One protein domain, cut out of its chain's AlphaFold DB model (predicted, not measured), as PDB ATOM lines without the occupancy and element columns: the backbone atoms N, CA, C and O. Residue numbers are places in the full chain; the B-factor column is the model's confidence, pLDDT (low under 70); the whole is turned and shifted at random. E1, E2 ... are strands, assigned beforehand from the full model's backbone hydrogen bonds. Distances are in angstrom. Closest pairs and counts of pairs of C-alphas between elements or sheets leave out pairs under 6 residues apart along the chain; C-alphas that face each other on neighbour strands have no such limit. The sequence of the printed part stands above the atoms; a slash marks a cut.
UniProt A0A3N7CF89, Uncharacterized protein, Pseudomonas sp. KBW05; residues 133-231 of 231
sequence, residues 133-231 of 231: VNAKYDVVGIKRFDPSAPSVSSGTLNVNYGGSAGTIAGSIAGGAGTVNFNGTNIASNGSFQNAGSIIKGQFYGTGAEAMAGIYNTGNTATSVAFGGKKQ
ATOM      1  N   VAL A 133     195.691 238.687 207.413       96.69
ATOM      2  CA  VAL A 133     195.601 239.971 206.714       96.69
ATOM      3  C   VAL A 133     197.015 240.419 206.394       96.69
ATOM      4  O   VAL A 133     197.789 240.719 207.300       96.69
ATOM      5  N   ASN A 134     197.355 240.429 205.106       95.94
ATOM      6  CA  ASN A 134     198.670 240.786 204.581       95.94
ATOM      7  C   ASN A 134     199.831 240.073 205.306       95.94
ATOM      8  O   ASN A 134     200.862 240.680 205.605       95.94
ATOM      9  N   ALA A 135     199.648 238.788 205.626       98.44
ATOM     10  CA  ALA A 135     200.678 237.997 206.281       98.44
ATOM     11  C   ALA A 135     201.819 237.737 205.294       98.44
ATOM     12  O   ALA A 135     201.588 237.252 204.185       98.44
ATOM     13  N   LYS A 136     203.049 238.054 205.692       98.69
ATOM     14  CA  LYS A 136     204.235 237.904 204.849       98.69
ATOM     15  C   LYS A 136     204.954 236.601 205.151       98.69
ATOM     16  O   LYS A 136     205.130 236.262 206.319       98.69
ATOM     17  N   TYR A 137     205.378 235.903 204.104       98.81
ATOM     18  CA  TYR A 137     206.143 234.664 204.211       98.81
ATOM     19  C   TYR A 137     207.422 234.777 203.409       98.81
ATOM     20  O   TYR A 137     207.370 235.024 202.207       98.81
ATOM     21  N   ASP A 138     208.552 234.539 204.058       98.62
ATOM     22  CA  ASP A 138     209.841 234.440 203.392       98.62
ATOM     23  C   ASP A 138     210.019 233.012 202.872       98.62
ATOM     24  O   ASP A 138     210.067 232.055 203.650       98.62
ATOM     25  N   VAL A 139     210.047 232.864 201.546       98.88
ATOM     26  CA  VAL A 139     209.981 231.572 200.850       98.88
ATOM     27  C   VAL A 139     211.268 231.308 200.081       98.88
ATOM     28  O   VAL A 139     211.790 232.181 199.388       98.88
ATOM     29  N   VAL A 140     211.744 230.066 200.164       98.88
ATOM     30  CA  VAL A 140     212.876 229.527 199.404       98.88
ATOM     31  C   VAL A 140     212.388 228.417 198.478       98.88
ATOM     32  O   VAL A 140     211.566 227.593 198.870       98.88
ATOM     33  N   GLY A 141     212.913 228.381 197.253       98.81
ATOM     34  CA  GLY A 141     212.684 227.332 196.262       98.81
ATOM     35  C   GLY A 141     213.972 226.604 195.878       98.81
ATOM     36  O   GLY A 141     215.012 227.233 195.678       98.81
ATOM     37  N   ILE A 142     213.881 225.283 195.735       98.62
ATOM     38  CA  ILE A 142     214.976 224.366 195.411       98.62
ATOM     39  C   ILE A 142     214.704 223.633 194.100       98.62
ATOM     40  O   ILE A 142     213.617 223.088 193.875       98.62
ATOM     41  N   LYS A 143     215.729 223.603 193.246       98.25
ATOM     42  CA  LYS A 143     215.753 222.838 192.003       98.25
ATOM     43  C   LYS A 143     217.185 222.519 191.602       98.25
ATOM     44  O   LYS A 143     217.951 223.447 191.368       98.25
ATOM     45  N   ARG A 144     217.484 221.233 191.410       97.44
ATOM     46  CA  ARG A 144     218.797 220.728 190.981       97.44
ATOM     47  C   ARG A 144     219.930 221.343 191.800       97.44
ATOM     48  O   ARG A 144     220.897 221.855 191.245       97.44
ATOM     49  N   PHE A 145     219.752 221.341 193.113       97.75
ATOM     50  CA  PHE A 145     220.666 221.938 194.065       97.75
ATOM     51  C   PHE A 145     222.039 221.274 193.980       97.75
ATOM     52  O   PHE A 145     222.154 220.054 194.065       97.75
ATOM     53  N   ASP A 146     223.076 222.092 193.844       96.94
ATOM     54  CA  ASP A 146     224.466 221.655 193.870       96.94
ATOM     55  C   ASP A 146     225.098 222.107 195.193       96.94
ATOM     56  O   ASP A 146     225.227 223.312 195.420       96.94
ATOM     57  N   PRO A 147     225.504 221.187 196.082       95.81
ATOM     58  CA  PRO A 147     226.113 221.569 197.349       95.81
ATOM     59  C   PRO A 147     227.492 222.235 197.209       95.81
ATOM     60  O   PRO A 147     227.934 222.883 198.156       95.81
ATOM     61  N   SER A 148     228.172 222.127 196.057       94.62
ATOM     62  CA  SER A 148     229.413 222.882 195.797       94.62
ATOM     63  C   SER A 148     229.157 224.340 195.420       94.62
ATOM     64  O   SER A 148     230.012 225.195 195.654       94.62
ATOM     65  N   ALA A 149     227.971 224.629 194.882       94.62
ATOM     66  CA  ALA A 149     227.534 225.960 194.487       94.62
ATOM     67  C   ALA A 149     226.050 226.173 194.855       94.62
ATOM     68  O   ALA A 149     225.200 226.259 193.961       94.62
ATOM     69  N   PRO A 150     225.719 226.256 196.163       94.50
ATOM     70  CA  PRO A 150     224.343 226.393 196.625       94.50
ATOM     71  C   PRO A 150     223.619 227.549 195.941       94.50
ATOM     72  O   PRO A 150     223.999 228.713 196.072       94.50
ATOM     73  N   SER A 151     222.544 227.228 195.228       95.31
ATOM     74  CA  SER A 151     221.741 228.208 194.508       95.31
ATOM     75  C   SER A 151     220.263 227.911 194.690       95.31
ATOM     76  O   SER A 151     219.825 226.764 194.604       95.31
ATOM     77  N   VAL A 152     219.491 228.957 194.972       98.44
ATOM     78  CA  VAL A 152     218.062 228.868 195.279       98.44
ATOM     79  C   VAL A 152     217.306 230.010 194.623       98.44
ATOM     80  O   VAL A 152     217.896 230.993 194.171       98.44
ATOM     81  N   SER A 153     215.987 229.875 194.581       98.75
ATOM     82  CA  SER A 153     215.094 231.012 194.371       98.75
ATOM     83  C   SER A 153     214.534 231.482 195.695       98.75
ATOM     84  O   SER A 153     214.356 230.679 196.610       98.75
ATOM     85  N   SER A 154     214.226 232.766 195.799       98.75
ATOM     86  CA  SER A 154     213.661 233.330 197.018       98.75
ATOM     87  C   SER A 154     212.770 234.529 196.753       98.75
ATOM     88  O   SER A 154     212.847 235.148 195.692       98.75
ATOM     89  N   GLY A 155     211.933 234.852 197.729       98.69
ATOM     90  CA  GLY A 155     211.086 236.036 197.729       98.69
ATOM     91  C   GLY A 155     210.146 236.038 198.927       98.69
ATOM     92  O   GLY A 155     210.027 235.037 199.637       98.69
ATOM     93  N   THR A 156     209.463 237.160 199.125       98.56
ATOM     94  CA  THR A 156     208.420 237.294 200.143       98.56
ATOM     95  C   THR A 156     207.050 237.204 199.475       98.56
ATOM     96  O   THR A 156     206.760 237.954 198.542       98.56
ATOM     97  N   LEU A 157     206.204 236.294 199.953       98.75
ATOM     98  CA  LEU A 157     204.824 236.144 199.501       98.75
ATOM     99  C   LEU A 157     203.869 236.856 200.456       98.75
ATOM    100  O   LEU A 157     204.061 236.818 201.671       98.75
ATOM    101  N   ASN A 158     202.813 237.449 199.903       98.50
ATOM    102  CA  ASN A 158     201.715 238.019 200.675       98.50
ATOM    103  C   ASN A 158     200.552 237.028 200.699       98.50
ATOM    104  O   ASN A 158     200.059 236.609 199.651       98.50
ATOM    105  N   VAL A 159     200.104 236.679 201.898       98.62
ATOM    106  CA  VAL A 159     199.057 235.691 202.147       98.62
ATOM    107  C   VAL A 159     197.889 236.362 202.854       98.62
ATOM    108  O   VAL A 159     198.054 237.015 203.887       98.62
ATOM    109  N   ASN A 160     196.695 236.169 202.301       98.25
ATOM    110  CA  ASN A 160     195.444 236.618 202.899       98.25
ATOM    111  C   ASN A 160     194.494 235.432 203.037       98.25
ATOM    112  O   ASN A 160     194.373 234.637 202.108       98.25
ATOM    113  N   TYR A 161     193.804 235.326 204.167       98.38
ATOM    114  CA  TYR A 161     192.774 234.318 204.399       98.38
ATOM    115  C   TYR A 161     191.662 234.903 205.270       98.38
ATOM    116  O   TYR A 161     191.939 235.477 206.322       98.38
ATOM    117  N   GLY A 162     190.407 234.756 204.848       94.88
ATOM    118  CA  GLY A 162     189.254 235.256 205.590       94.88
ATOM    119  C   GLY A 162     187.936 234.675 205.088       94.88
ATOM    120  O   GLY A 162     187.788 234.344 203.912       94.88
ATOM    121  N   GLY A 163     186.966 234.539 205.997       84.00
ATOM    122  CA  GLY A 163     185.676 233.908 205.709       84.00
ATOM    123  C   GLY A 163     185.843 232.419 205.403       84.00
ATOM    124  O   GLY A 163     185.867 231.602 206.315       84.00
ATOM    125  N   SER A 164     185.977 232.080 204.121       83.75
ATOM    126  CA  SER A 164     186.101 230.702 203.629       83.75
ATOM    127  C   SER A 164     187.157 230.516 202.534       83.75
ATOM    128  O   SER A 164     187.299 229.411 202.012       83.75
ATOM    129  N   ALA A 165     187.882 231.572 202.161       90.19
ATOM    130  CA  ALA A 165     188.851 231.541 201.072       90.19
ATOM    131  C   ALA A 165     190.067 232.417 201.384       90.19
ATOM    132  O   ALA A 165     190.020 233.344 202.193       90.19
ATOM    133  N   GLY A 166     191.169 232.129 200.704       95.62
ATOM    134  CA  GLY A 166     192.365 232.946 200.772       95.62
ATOM    135  C   GLY A 166     193.174 232.886 199.494       95.62
ATOM    136  O   GLY A 166     192.922 232.054 198.621       95.62
ATOM    137  N   THR A 167     194.151 233.776 199.399       97.38
ATOM    138  CA  THR A 167     195.029 233.913 198.243       97.38
ATOM    139  C   THR A 167     196.480 234.028 198.678       97.38
ATOM    140  O   THR A 167     196.798 234.557 199.747       97.38
ATOM    141  N   ILE A 168     197.363 233.539 197.812       98.44
ATOM    142  CA  ILE A 168     198.803 233.771 197.885       98.44
ATOM    143  C   ILE A 168     199.178 234.633 196.679       98.44
ATOM    144  O   ILE A 168     198.803 234.321 195.549       98.44
ATOM    145  N   ALA A 169     199.898 235.724 196.916       97.56
ATOM    146  CA  ALA A 169     200.356 236.641 195.878       97.56
ATOM    147  C   ALA A 169     201.866 236.870 195.973       97.56
ATOM    148  O   ALA A 169     202.447 236.850 197.062       97.56
ATOM    149  N   GLY A 170     202.487 237.134 194.823       98.19
ATOM    150  CA  GLY A 170     203.926 237.366 194.702       98.19
ATOM    151  C   GLY A 170     204.661 236.233 193.989       98.19
ATOM    152  O   GLY A 170     204.060 235.334 193.395       98.19
ATOM    153  N   SER A 171     205.988 236.296 194.021       98.62
ATOM    154  CA  SER A 171     206.856 235.335 193.351       98.62
ATOM    155  C   SER A 171     208.147 235.100 194.124       98.62
ATOM    156  O   SER A 171     208.581 235.928 194.924       98.62
ATOM    157  N   ILE A 172     208.774 233.962 193.841       98.81
ATOM    158  CA  ILE A 172     210.183 233.719 194.149       98.81
ATOM    159  C   ILE A 172     210.963 233.657 192.838       98.81
ATOM    160  O   ILE A 172     210.441 233.167 191.833       98.81
ATOM    161  N   ALA A 173     212.206 234.126 192.841       98.62
ATOM    162  CA  ALA A 173     213.094 234.086 191.681       98.62
ATOM    163  C   ALA A 173     214.550 233.868 192.113       98.62
ATOM    164  O   ALA A 173     214.896 234.084 193.273       98.62
ATOM    165  N   GLY A 174     215.394 233.409 191.189       97.94
ATOM    166  CA  GLY A 174     216.800 233.091 191.452       97.94
ATOM    167  C   GLY A 174     217.264 231.848 190.699       97.94
ATOM    168  O   GLY A 174     216.731 231.517 189.637       97.94
ATOM    169  N   GLY A 175     218.253 231.144 191.251       94.94
ATOM    170  CA  GLY A 175     218.898 230.004 190.593       94.94
ATOM    171  C   GLY A 175     217.990 228.789 190.392       94.94
ATOM    172  O   GLY A 175     218.153 228.042 189.427       94.94
ATOM    173  N   ALA A 176     216.955 228.632 191.223       95.19
ATOM    174  CA  ALA A 176     215.937 227.603 191.013       95.19
ATOM    175  C   ALA A 176     214.883 228.008 189.956       95.19
ATOM    176  O   ALA A 176     214.047 227.187 189.572       95.19
ATOM    177  N   GLY A 177     214.966 229.214 189.381       96.44
ATOM    178  CA  GLY A 177     214.007 229.778 188.425       96.44
ATOM    179  C   GLY A 177     212.883 230.576 189.090       96.44
ATOM    180  O   GLY A 177     212.849 230.735 190.307       96.44
ATOM    181  N   THR A 178     211.953 231.095 188.295       98.12
ATOM    182  CA  THR A 178     210.841 231.906 188.809       98.12
ATOM    183  C   THR A 178     209.594 231.058 189.036       98.12
ATOM    184  O   THR A 178     209.185 230.317 188.144       98.12
ATOM    185  N   VAL A 179     208.960 231.210 190.200       98.44
ATOM    186  CA  VAL A 179     207.630 230.656 190.496       98.44
ATOM    187  C   VAL A 179     206.714 231.808 190.891       98.44
ATOM    188  O   VAL A 179     206.996 232.529 191.847       98.44
ATOM    189  N   ASN A 180     205.631 231.995 190.135       98.00
ATOM    190  CA  ASN A 180     204.609 233.005 190.398       98.00
ATOM    191  C   ASN A 180     203.414 232.351 191.098       98.00
ATOM    192  O   ASN A 180     202.838 231.402 190.569       98.00
ATOM    193  N   PHE A 181     203.049 232.868 192.269       98.50
ATOM    194  CA  PHE A 181     201.978 232.326 193.101       98.50
ATOM    195  C   PHE A 181     200.615 232.964 192.826       98.50
ATOM    196  O   PHE A 181     199.618 232.481 193.356       98.50
ATOM    197  N   ASN A 182     200.535 233.998 191.982       95.56
ATOM    198  CA  ASN A 182     199.267 234.637 191.640       95.56
ATOM    199  C   ASN A 182     198.239 233.606 191.137       95.56
ATOM    200  O   ASN A 182     198.541 232.760 190.296       95.56
ATOM    201  N   GLY A 183     197.011 233.690 191.657       96.00
ATOM    202  CA  GLY A 183     195.946 232.724 191.361       96.00
ATOM    203  C   GLY A 183     196.021 231.424 192.175       96.00
ATOM    204  O   GLY A 183     195.292 230.478 191.873       96.00
ATOM    205  N   THR A 184     196.882 231.356 193.194       98.38
ATOM    206  CA  THR A 184     196.889 230.260 194.172       98.38
ATOM    207  C   THR A 184     195.862 230.537 195.262       98.38
ATOM    208  O   THR A 184     195.950 231.548 195.962       98.38
ATOM    209  N   ASN A 185     194.909 229.620 195.410       98.19
ATOM    210  CA  ASN A 185     193.827 229.702 196.384       98.19
ATOM    211  C   ASN A 185     194.129 228.832 197.602       98.19
ATOM    212  O   ASN A 185     194.753 227.777 197.480       98.19
ATOM    213  N   ILE A 186     193.643 229.263 198.762       98.56
ATOM    214  CA  ILE A 186     193.820 228.593 200.050       98.56
ATOM    215  C   ILE A 186     192.474 228.040 200.516       98.56
ATOM    216  O   ILE A 186     191.478 228.767 200.544       98.56
ATOM    217  N   ALA A 187     192.456 226.769 200.904       97.00
ATOM    218  CA  ALA A 187     191.314 226.105 201.514       97.00
ATOM    219  C   ALA A 187     191.335 226.239 203.047       97.00
ATOM    220  O   ALA A 187     192.369 226.501 203.661       97.00
ATOM    221  N   SER A 188     190.187 226.017 203.690       96.94
ATOM    222  CA  SER A 188     190.042 226.117 205.152       96.94
ATOM    223  C   SER A 188     190.911 225.147 205.946       96.94
ATOM    224  O   SER A 188     191.268 225.449 207.080       96.94
ATOM    225  N   ASN A 189     191.305 224.026 205.344       96.00
ATOM    226  CA  ASN A 189     192.194 223.024 205.933       96.00
ATOM    227  C   ASN A 189     193.689 223.298 205.686       96.00
ATOM    228  O   ASN A 189     194.491 222.365 205.687       96.00
ATOM    229  N   GLY A 190     194.057 224.533 205.343       97.50
ATOM    230  CA  GLY A 190     195.444 224.940 205.120       97.50
ATOM    231  C   GLY A 190     196.092 224.390 203.851       97.50
ATOM    232  O   GLY A 190     197.229 224.754 203.556       97.50
ATOM    233  N   SER A 191     195.406 223.559 203.065       98.31
ATOM    234  CA  SER A 191     195.895 223.221 201.728       98.31
ATOM    235  C   SER A 191     195.759 224.424 200.793       98.31
ATOM    236  O   SER A 191     194.851 225.248 200.931       98.31
ATOM    237  N   PHE A 192     196.668 224.544 199.831       98.62
ATOM    238  CA  PHE A 192     196.577 225.562 198.789       98.62
ATOM    239  C   PHE A 192     196.979 224.997 197.434       98.62
ATOM    240  O   PHE A 192     197.837 224.118 197.340       98.62
ATOM    241  N   GLN A 193     196.368 225.522 196.375       98.25
ATOM    242  CA  GLN A 193     196.680 225.153 194.999       98.25
ATOM    243  C   GLN A 193     196.216 226.213 194.002       98.25
ATOM    244  O   GLN A 193     195.305 226.994 194.283       98.25
ATOM    245  N   ASN A 194     196.818 226.223 192.816       96.69
ATOM    246  CA  ASN A 194     196.330 227.015 191.687       96.69
ATOM    247  C   ASN A 194     195.511 226.164 190.700       96.69
ATOM    248  O   ASN A 194     195.375 224.943 190.842       96.69
ATOM    249  N   ALA A 195     194.957 226.820 189.678       89.88
ATOM    250  CA  ALA A 195     194.305 226.130 188.571       89.88
ATOM    251  C   ALA A 195     195.275 225.130 187.910       89.88
ATOM    252  O   ALA A 195     196.429 225.452 187.635       89.88
ATOM    253  N   GLY A 196     194.810 223.898 187.681       89.12
ATOM    254  CA  GLY A 196     195.640 222.822 187.127       89.12
ATOM    255  C   GLY A 196     196.608 222.167 188.121       89.12
ATOM    256  O   GLY A 196     197.342 221.270 187.722       89.12
ATOM    257  N   SER A 197     196.601 222.560 189.405       91.94
ATOM    258  CA  SER A 197     197.463 221.986 190.459       91.94
ATOM    259  C   SER A 197     198.965 222.033 190.142       91.94
ATOM    260  O   SER A 197     199.728 221.182 190.607       91.94
ATOM    261  N   ILE A 198     199.388 223.029 189.354       96.81
ATOM    262  CA  ILE A 198     200.801 223.275 189.045       96.81
ATOM    263  C   ILE A 198     201.527 223.684 190.322       96.81
ATOM    264  O   ILE A 198     202.624 223.206 190.591       96.81
ATOM    265  N   ILE A 199     200.898 224.546 191.119       98.62
ATOM    266  CA  ILE A 199     201.291 224.841 192.492       98.62
ATOM    267  C   ILE A 199     200.344 224.083 193.405       98.62
ATOM    268  O   ILE A 199     199.126 224.196 193.262       98.62
ATOM    269  N   LYS A 200     200.910 223.347 194.360       98.50
ATOM    270  CA  LYS A 200     200.167 222.759 195.476       98.50
ATOM    271  C   LYS A 200     201.021 222.694 196.733       98.50
ATOM    272  O   LYS A 200     202.231 222.480 196.642       98.50
ATOM    273  N   GLY A 201     200.396 222.826 197.892       98.75
ATOM    274  CA  GLY A 201     201.088 222.745 199.170       98.75
ATOM    275  C   GLY A 201     200.157 222.804 200.373       98.75
ATOM    276  O   GLY A 201     198.941 222.666 200.244       98.75
ATOM    277  N   GLN A 202     200.764 222.990 201.540       98.75
ATOM    278  CA  GLN A 202     200.112 222.955 202.843       98.75
ATOM    279  C   GLN A 202     200.721 224.018 203.770       98.75
ATOM    280  O   GLN A 202     201.940 224.220 203.776       98.75
ATOM    281  N   PHE A 203     199.874 224.692 204.549       98.81
ATOM    282  CA  PHE A 203     200.269 225.478 205.720       98.81
ATOM    283  C   PHE A 203     200.439 224.571 206.943       98.81
ATOM    284  O   PHE A 203     199.744 223.560 207.088       98.81
ATOM    285  N   TYR A 204     201.358 224.944 207.827       98.62
ATOM    286  CA  TYR A 204     201.721 224.204 209.028       98.62
ATOM    287  C   TYR A 204     201.716 225.115 210.254       98.62
ATOM    288  O   TYR A 204     202.083 226.289 210.176       98.62
ATOM    289  N   GLY A 205     201.340 224.522 211.384       97.94
ATOM    290  CA  GLY A 205     201.149 225.150 212.682       97.94
ATOM    291  C   GLY A 205     199.762 225.780 212.853       97.94
ATOM    292  O   GLY A 205     199.007 225.980 211.896       97.94
ATOM    293  N   THR A 206     199.372 226.040 214.101       95.00
ATOM    294  CA  THR A 206     198.035 226.555 214.444       95.00
ATOM    295  C   THR A 206     197.798 227.980 213.947       95.00
ATOM    296  O   THR A 206     196.665 228.354 213.662       95.00
ATOM    297  N   GLY A 207     198.862 228.775 213.825       97.00
ATOM    298  CA  GLY A 207     198.849 230.144 213.314       97.00
ATOM    299  C   GLY A 207     199.265 230.259 211.844       97.00
ATOM    300  O   GLY A 207     199.523 231.383 211.387       97.00
ATOM    301  N   ALA A 208     199.345 229.125 211.133       97.94
ATOM    302  CA  ALA A 208     199.944 229.005 209.804       97.94
ATOM    303  C   ALA A 208     201.383 229.561 209.778       97.94
ATOM    304  O   ALA A 208     201.764 230.337 208.915       97.94
ATOM    305  N   GLU A 209     202.201 229.221 210.767       98.31
ATOM    306  CA  GLU A 209     203.551 229.759 210.960       98.31
ATOM    307  C   GLU A 209     204.517 229.394 209.820       98.31
ATOM    308  O   GLU A 209     205.523 230.077 209.610       98.31
ATOM    309  N   ALA A 210     204.219 228.330 209.071       98.62
ATOM    310  CA  ALA A 210     205.020 227.879 207.943       98.62
ATOM    311  C   ALA A 210     204.162 227.379 206.779       98.62
ATOM    312  O   ALA A 210     203.000 227.016 206.936       98.62
ATOM    313  N   MET A 211     204.768 227.314 205.597       98.75
ATOM    314  CA  MET A 211     204.190 226.693 204.409       98.75
ATOM    315  C   MET A 211     205.243 225.885 203.659       98.75
ATOM    316  O   MET A 211     206.422 226.240 203.662       98.75
ATOM    317  N   ALA A 212     204.816 224.824 202.982       98.94
ATOM    318  CA  ALA A 212     205.645 224.117 202.013       98.94
ATOM    319  C   ALA A 212     204.799 223.542 200.879       98.94
ATOM    320  O   ALA A 212     203.604 223.291 201.043       98.94
ATOM    321  N   GLY A 213     205.415 223.353 199.719       98.88
ATOM    322  CA  GLY A 213     204.727 222.886 198.530       98.88
ATOM    323  C   GLY A 213     205.669 222.612 197.369       98.88
ATOM    324  O   GLY A 213     206.894 222.624 197.503       98.88
ATOM    325  N   ILE A 214     205.071 222.347 196.212       98.81
ATOM    326  CA  ILE A 214     205.787 222.125 194.959       98.81
ATOM    327  C   ILE A 214     205.158 222.914 193.817       98.81
ATOM    328  O   ILE A 214     203.943 223.108 193.764       98.81
ATOM    329  N   TYR A 215     206.016 223.335 192.893       98.62
ATOM    330  CA  TYR A 215     205.676 223.793 191.555       98.62
ATOM    331  C   TYR A 215     206.065 222.693 190.565       98.62
ATOM    332  O   TYR A 215     207.232 222.300 190.512       98.62
ATOM    333  N   ASN A 216     205.111 222.174 189.795       96.06
ATOM    334  CA  ASN A 216     205.337 221.083 188.854       96.06
ATOM    335  C   ASN A 216     204.402 221.199 187.640       96.06
ATOM    336  O   ASN A 216     203.186 221.107 187.768       96.06
ATOM    337  N   THR A 217     204.979 221.357 186.449       92.75
ATOM    338  CA  THR A 217     204.247 221.443 185.170       92.75
ATOM    339  C   THR A 217     204.187 220.104 184.422       92.75
ATOM    340  O   THR A 217     203.991 220.085 183.212       92.75
ATOM    341  N   GLY A 218     204.478 218.991 185.096       92.00
ATOM    342  CA  GLY A 218     204.728 217.683 184.480       92.00
ATOM    343  C   GLY A 218     206.159 217.506 183.958       92.00
ATOM    344  O   GLY A 218     206.538 216.406 183.571       92.00
ATOM    345  N   ASN A 219     206.981 218.561 183.984       93.44
ATOM    346  CA  ASN A 219     208.390 218.498 183.613       93.44
ATOM    347  C   ASN A 219     209.270 218.442 184.871       93.44
ATOM    348  O   ASN A 219     209.419 219.419 185.616       93.44
ATOM    349  N   THR A 220     209.895 217.288 185.095       92.88
ATOM    350  CA  THR A 220     210.782 217.065 186.242       92.88
ATOM    351  C   THR A 220     212.050 217.909 186.178       92.88
ATOM    352  O   THR A 220     212.661 218.130 187.212       92.88
ATOM    353  N   ALA A 221     212.449 218.458 185.025       94.75
ATOM    354  CA  ALA A 221     213.605 219.349 184.914       94.75
ATOM    355  C   ALA A 221     213.344 220.758 185.468       94.75
ATOM    356  O   ALA A 221     214.277 221.427 185.912       94.75
ATOM    357  N   THR A 222     212.089 221.210 185.436       96.00
ATOM    358  CA  THR A 222     211.679 222.562 185.852       96.00
ATOM    359  C   THR A 222     210.938 222.579 187.182       96.00
ATOM    360  O   THR A 222     210.700 223.656 187.719       96.00
ATOM    361  N   SER A 223     210.595 221.409 187.726       98.00
ATOM    362  CA  SER A 223     209.894 221.299 189.005       98.00
ATOM    363  C   SER A 223     210.712 221.898 190.154       98.00
ATOM    364  O   SER A 223     211.929 221.702 190.211       98.00
ATOM    365  N   VAL A 224     210.048 222.589 191.078       98.69
ATOM    366  CA  VAL A 224     210.652 223.272 192.234       98.69
ATOM    367  C   VAL A 224     209.938 222.810 193.500       98.69
ATOM    368  O   VAL A 224     208.710 222.816 193.540       98.69
ATOM    369  N   ALA A 225     210.686 222.434 194.534       98.88
ATOM    370  CA  ALA A 225     210.143 222.322 195.886       98.88
ATOM    371  C   ALA A 225     210.355 223.639 196.617       98.88
ATOM    372  O   ALA A 225     211.413 224.247 196.464       98.88
ATOM    373  N   PHE A 226     209.386 224.089 197.403       98.94
ATOM    374  CA  PHE A 226     209.514 225.339 198.139       98.94
ATOM    375  C   PHE A 226     208.976 225.224 199.557       98.94
ATOM    376  O   PHE A 226     208.085 224.424 199.849       98.94
ATOM    377  N   GLY A 227     209.493 226.077 200.428       98.88
ATOM    378  CA  GLY A 227     209.003 226.242 201.783       98.88
ATOM    379  C   GLY A 227     209.358 227.612 202.324       98.88
ATOM    380  O   GLY A 227     210.295 228.259 201.857       98.88
ATOM    381  N   GLY A 228     208.575 228.072 203.288       98.56
ATOM    382  CA  GLY A 228     208.757 229.389 203.861       98.56
ATOM    383  C   GLY A 228     208.129 229.539 205.225       98.56
ATOM    384  O   GLY A 228     207.284 228.744 205.643       98.56
ATOM    385  N   LYS A 229     208.579 230.581 205.912       98.38
ATOM    386  CA  LYS A 229     208.171 230.913 207.270       98.38
ATOM    387  C   LYS A 229     207.465 232.259 207.270       98.38
ATOM    388  O   LYS A 229     207.885 233.174 206.563       98.38
ATOM    389  N   LYS A 230     206.415 232.373 208.076       98.31
ATOM    390  CA  LYS A 230     205.769 233.646 208.382       98.31
ATOM    391  C   LYS A 230     206.757 234.587 209.094       98.31
ATOM    392  O   LYS A 230     207.518 234.122 209.948       98.31
ATOM    393  N   GLN A 231     206.750 235.869 208.717       95.19
ATOM    394  CA  GLN A 231     207.532 236.935 209.366       95.19
ATOM    395  C   GLN A 231     207.041 237.224 210.788       95.19
ATOM    396  O   GLN A 231     205.810 237.141 211.016       95.19
TER     397      GLN A 231
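What this domain is: This is residues 133 to 231 of the 231 residues of an uncharacterized protein of Pseudomonas sp. KBW05 (UniProt A0A3N7CF89). This is a closed but flattened barrel of eight strands, E1, E2, E3, E5, E6, E7, E8 and E9, with E4 added beside E2 outside the ring. The long strands E1 and E2 run along the barrel's longest direction, while E7 and E8 in the opposite wall cross that direction, and the turns at Ser 148 and Gly 163 lie at the two far ends. The printed part has 99 residues with nine named strands, E1 to E9 in order along the chain, and no named helix; the class is all strand and the neighbours are antiparallel. The whole is compact, with a radius of gyration of the C-alphas of 13.1 A, yet elongated, spanning 45 by 29 by 20 A.

Where its parts are: Find C-alpha 133 at (195.601, 239.971, 206.714); from there E1, residues 133 to 142, runs 27.3 A. Next comes E2, residues 153 to 162, from C-alpha 153 at (215.094, 231.012, 194.371) over 28.5 A. E3, residues 165 to 169, covers 13.6 A and runs on into E4, residues 171 to 174, across a break of 1 residue, at 31 degrees. The short strands E5, residues 184 to 186, and E6, residues 191 to 193, follow. E7, residues 199 to 204, spans 16.6 A, E8, residues 210 to 215, 16.9 A, and E9, residues 224 to 230, 19.8 A, ending at C-alpha 230 at (205.769, 233.646, 208.382).

How they stand to each other: Start round the barrel with E1, E2 and E3, a meander, each strand the antiparallel neighbour of the one before. In the hairpin of E1 and E2, look for N 137 and O 157, 2.9 A apart. E2 pairs with E3 at N 160 and O 167, 3.0 A, and, staggered along its length, with E4 at N 154 and O 173, 2.9 A. E3 and E4 meet only through their link. E3 and E5 are antiparallel neighbours, with N 186 and O 166 within hydrogen-bond range at 2.9 A. A second meander, E5 to E9, shows N 185 and O 193 at 2.9 A, N 201 and O 192 at 2.9 A, N 202 and O 212 at 2.9 A, and N 213 and O 226 at 2.9 A. The ring closes between E9 and E1, where N 140 and O 227 are 2.9 A apart.

The domain as a whole: The C-alphas of Ser 148 and Gly 163, the two farthest apart, are 46.2 A apart. The printed part has no cut and no long link; it ends at Gln 231, the chain's last residue. The mean pLDDT of the printed part is 96.9, and no printed residue is under 70.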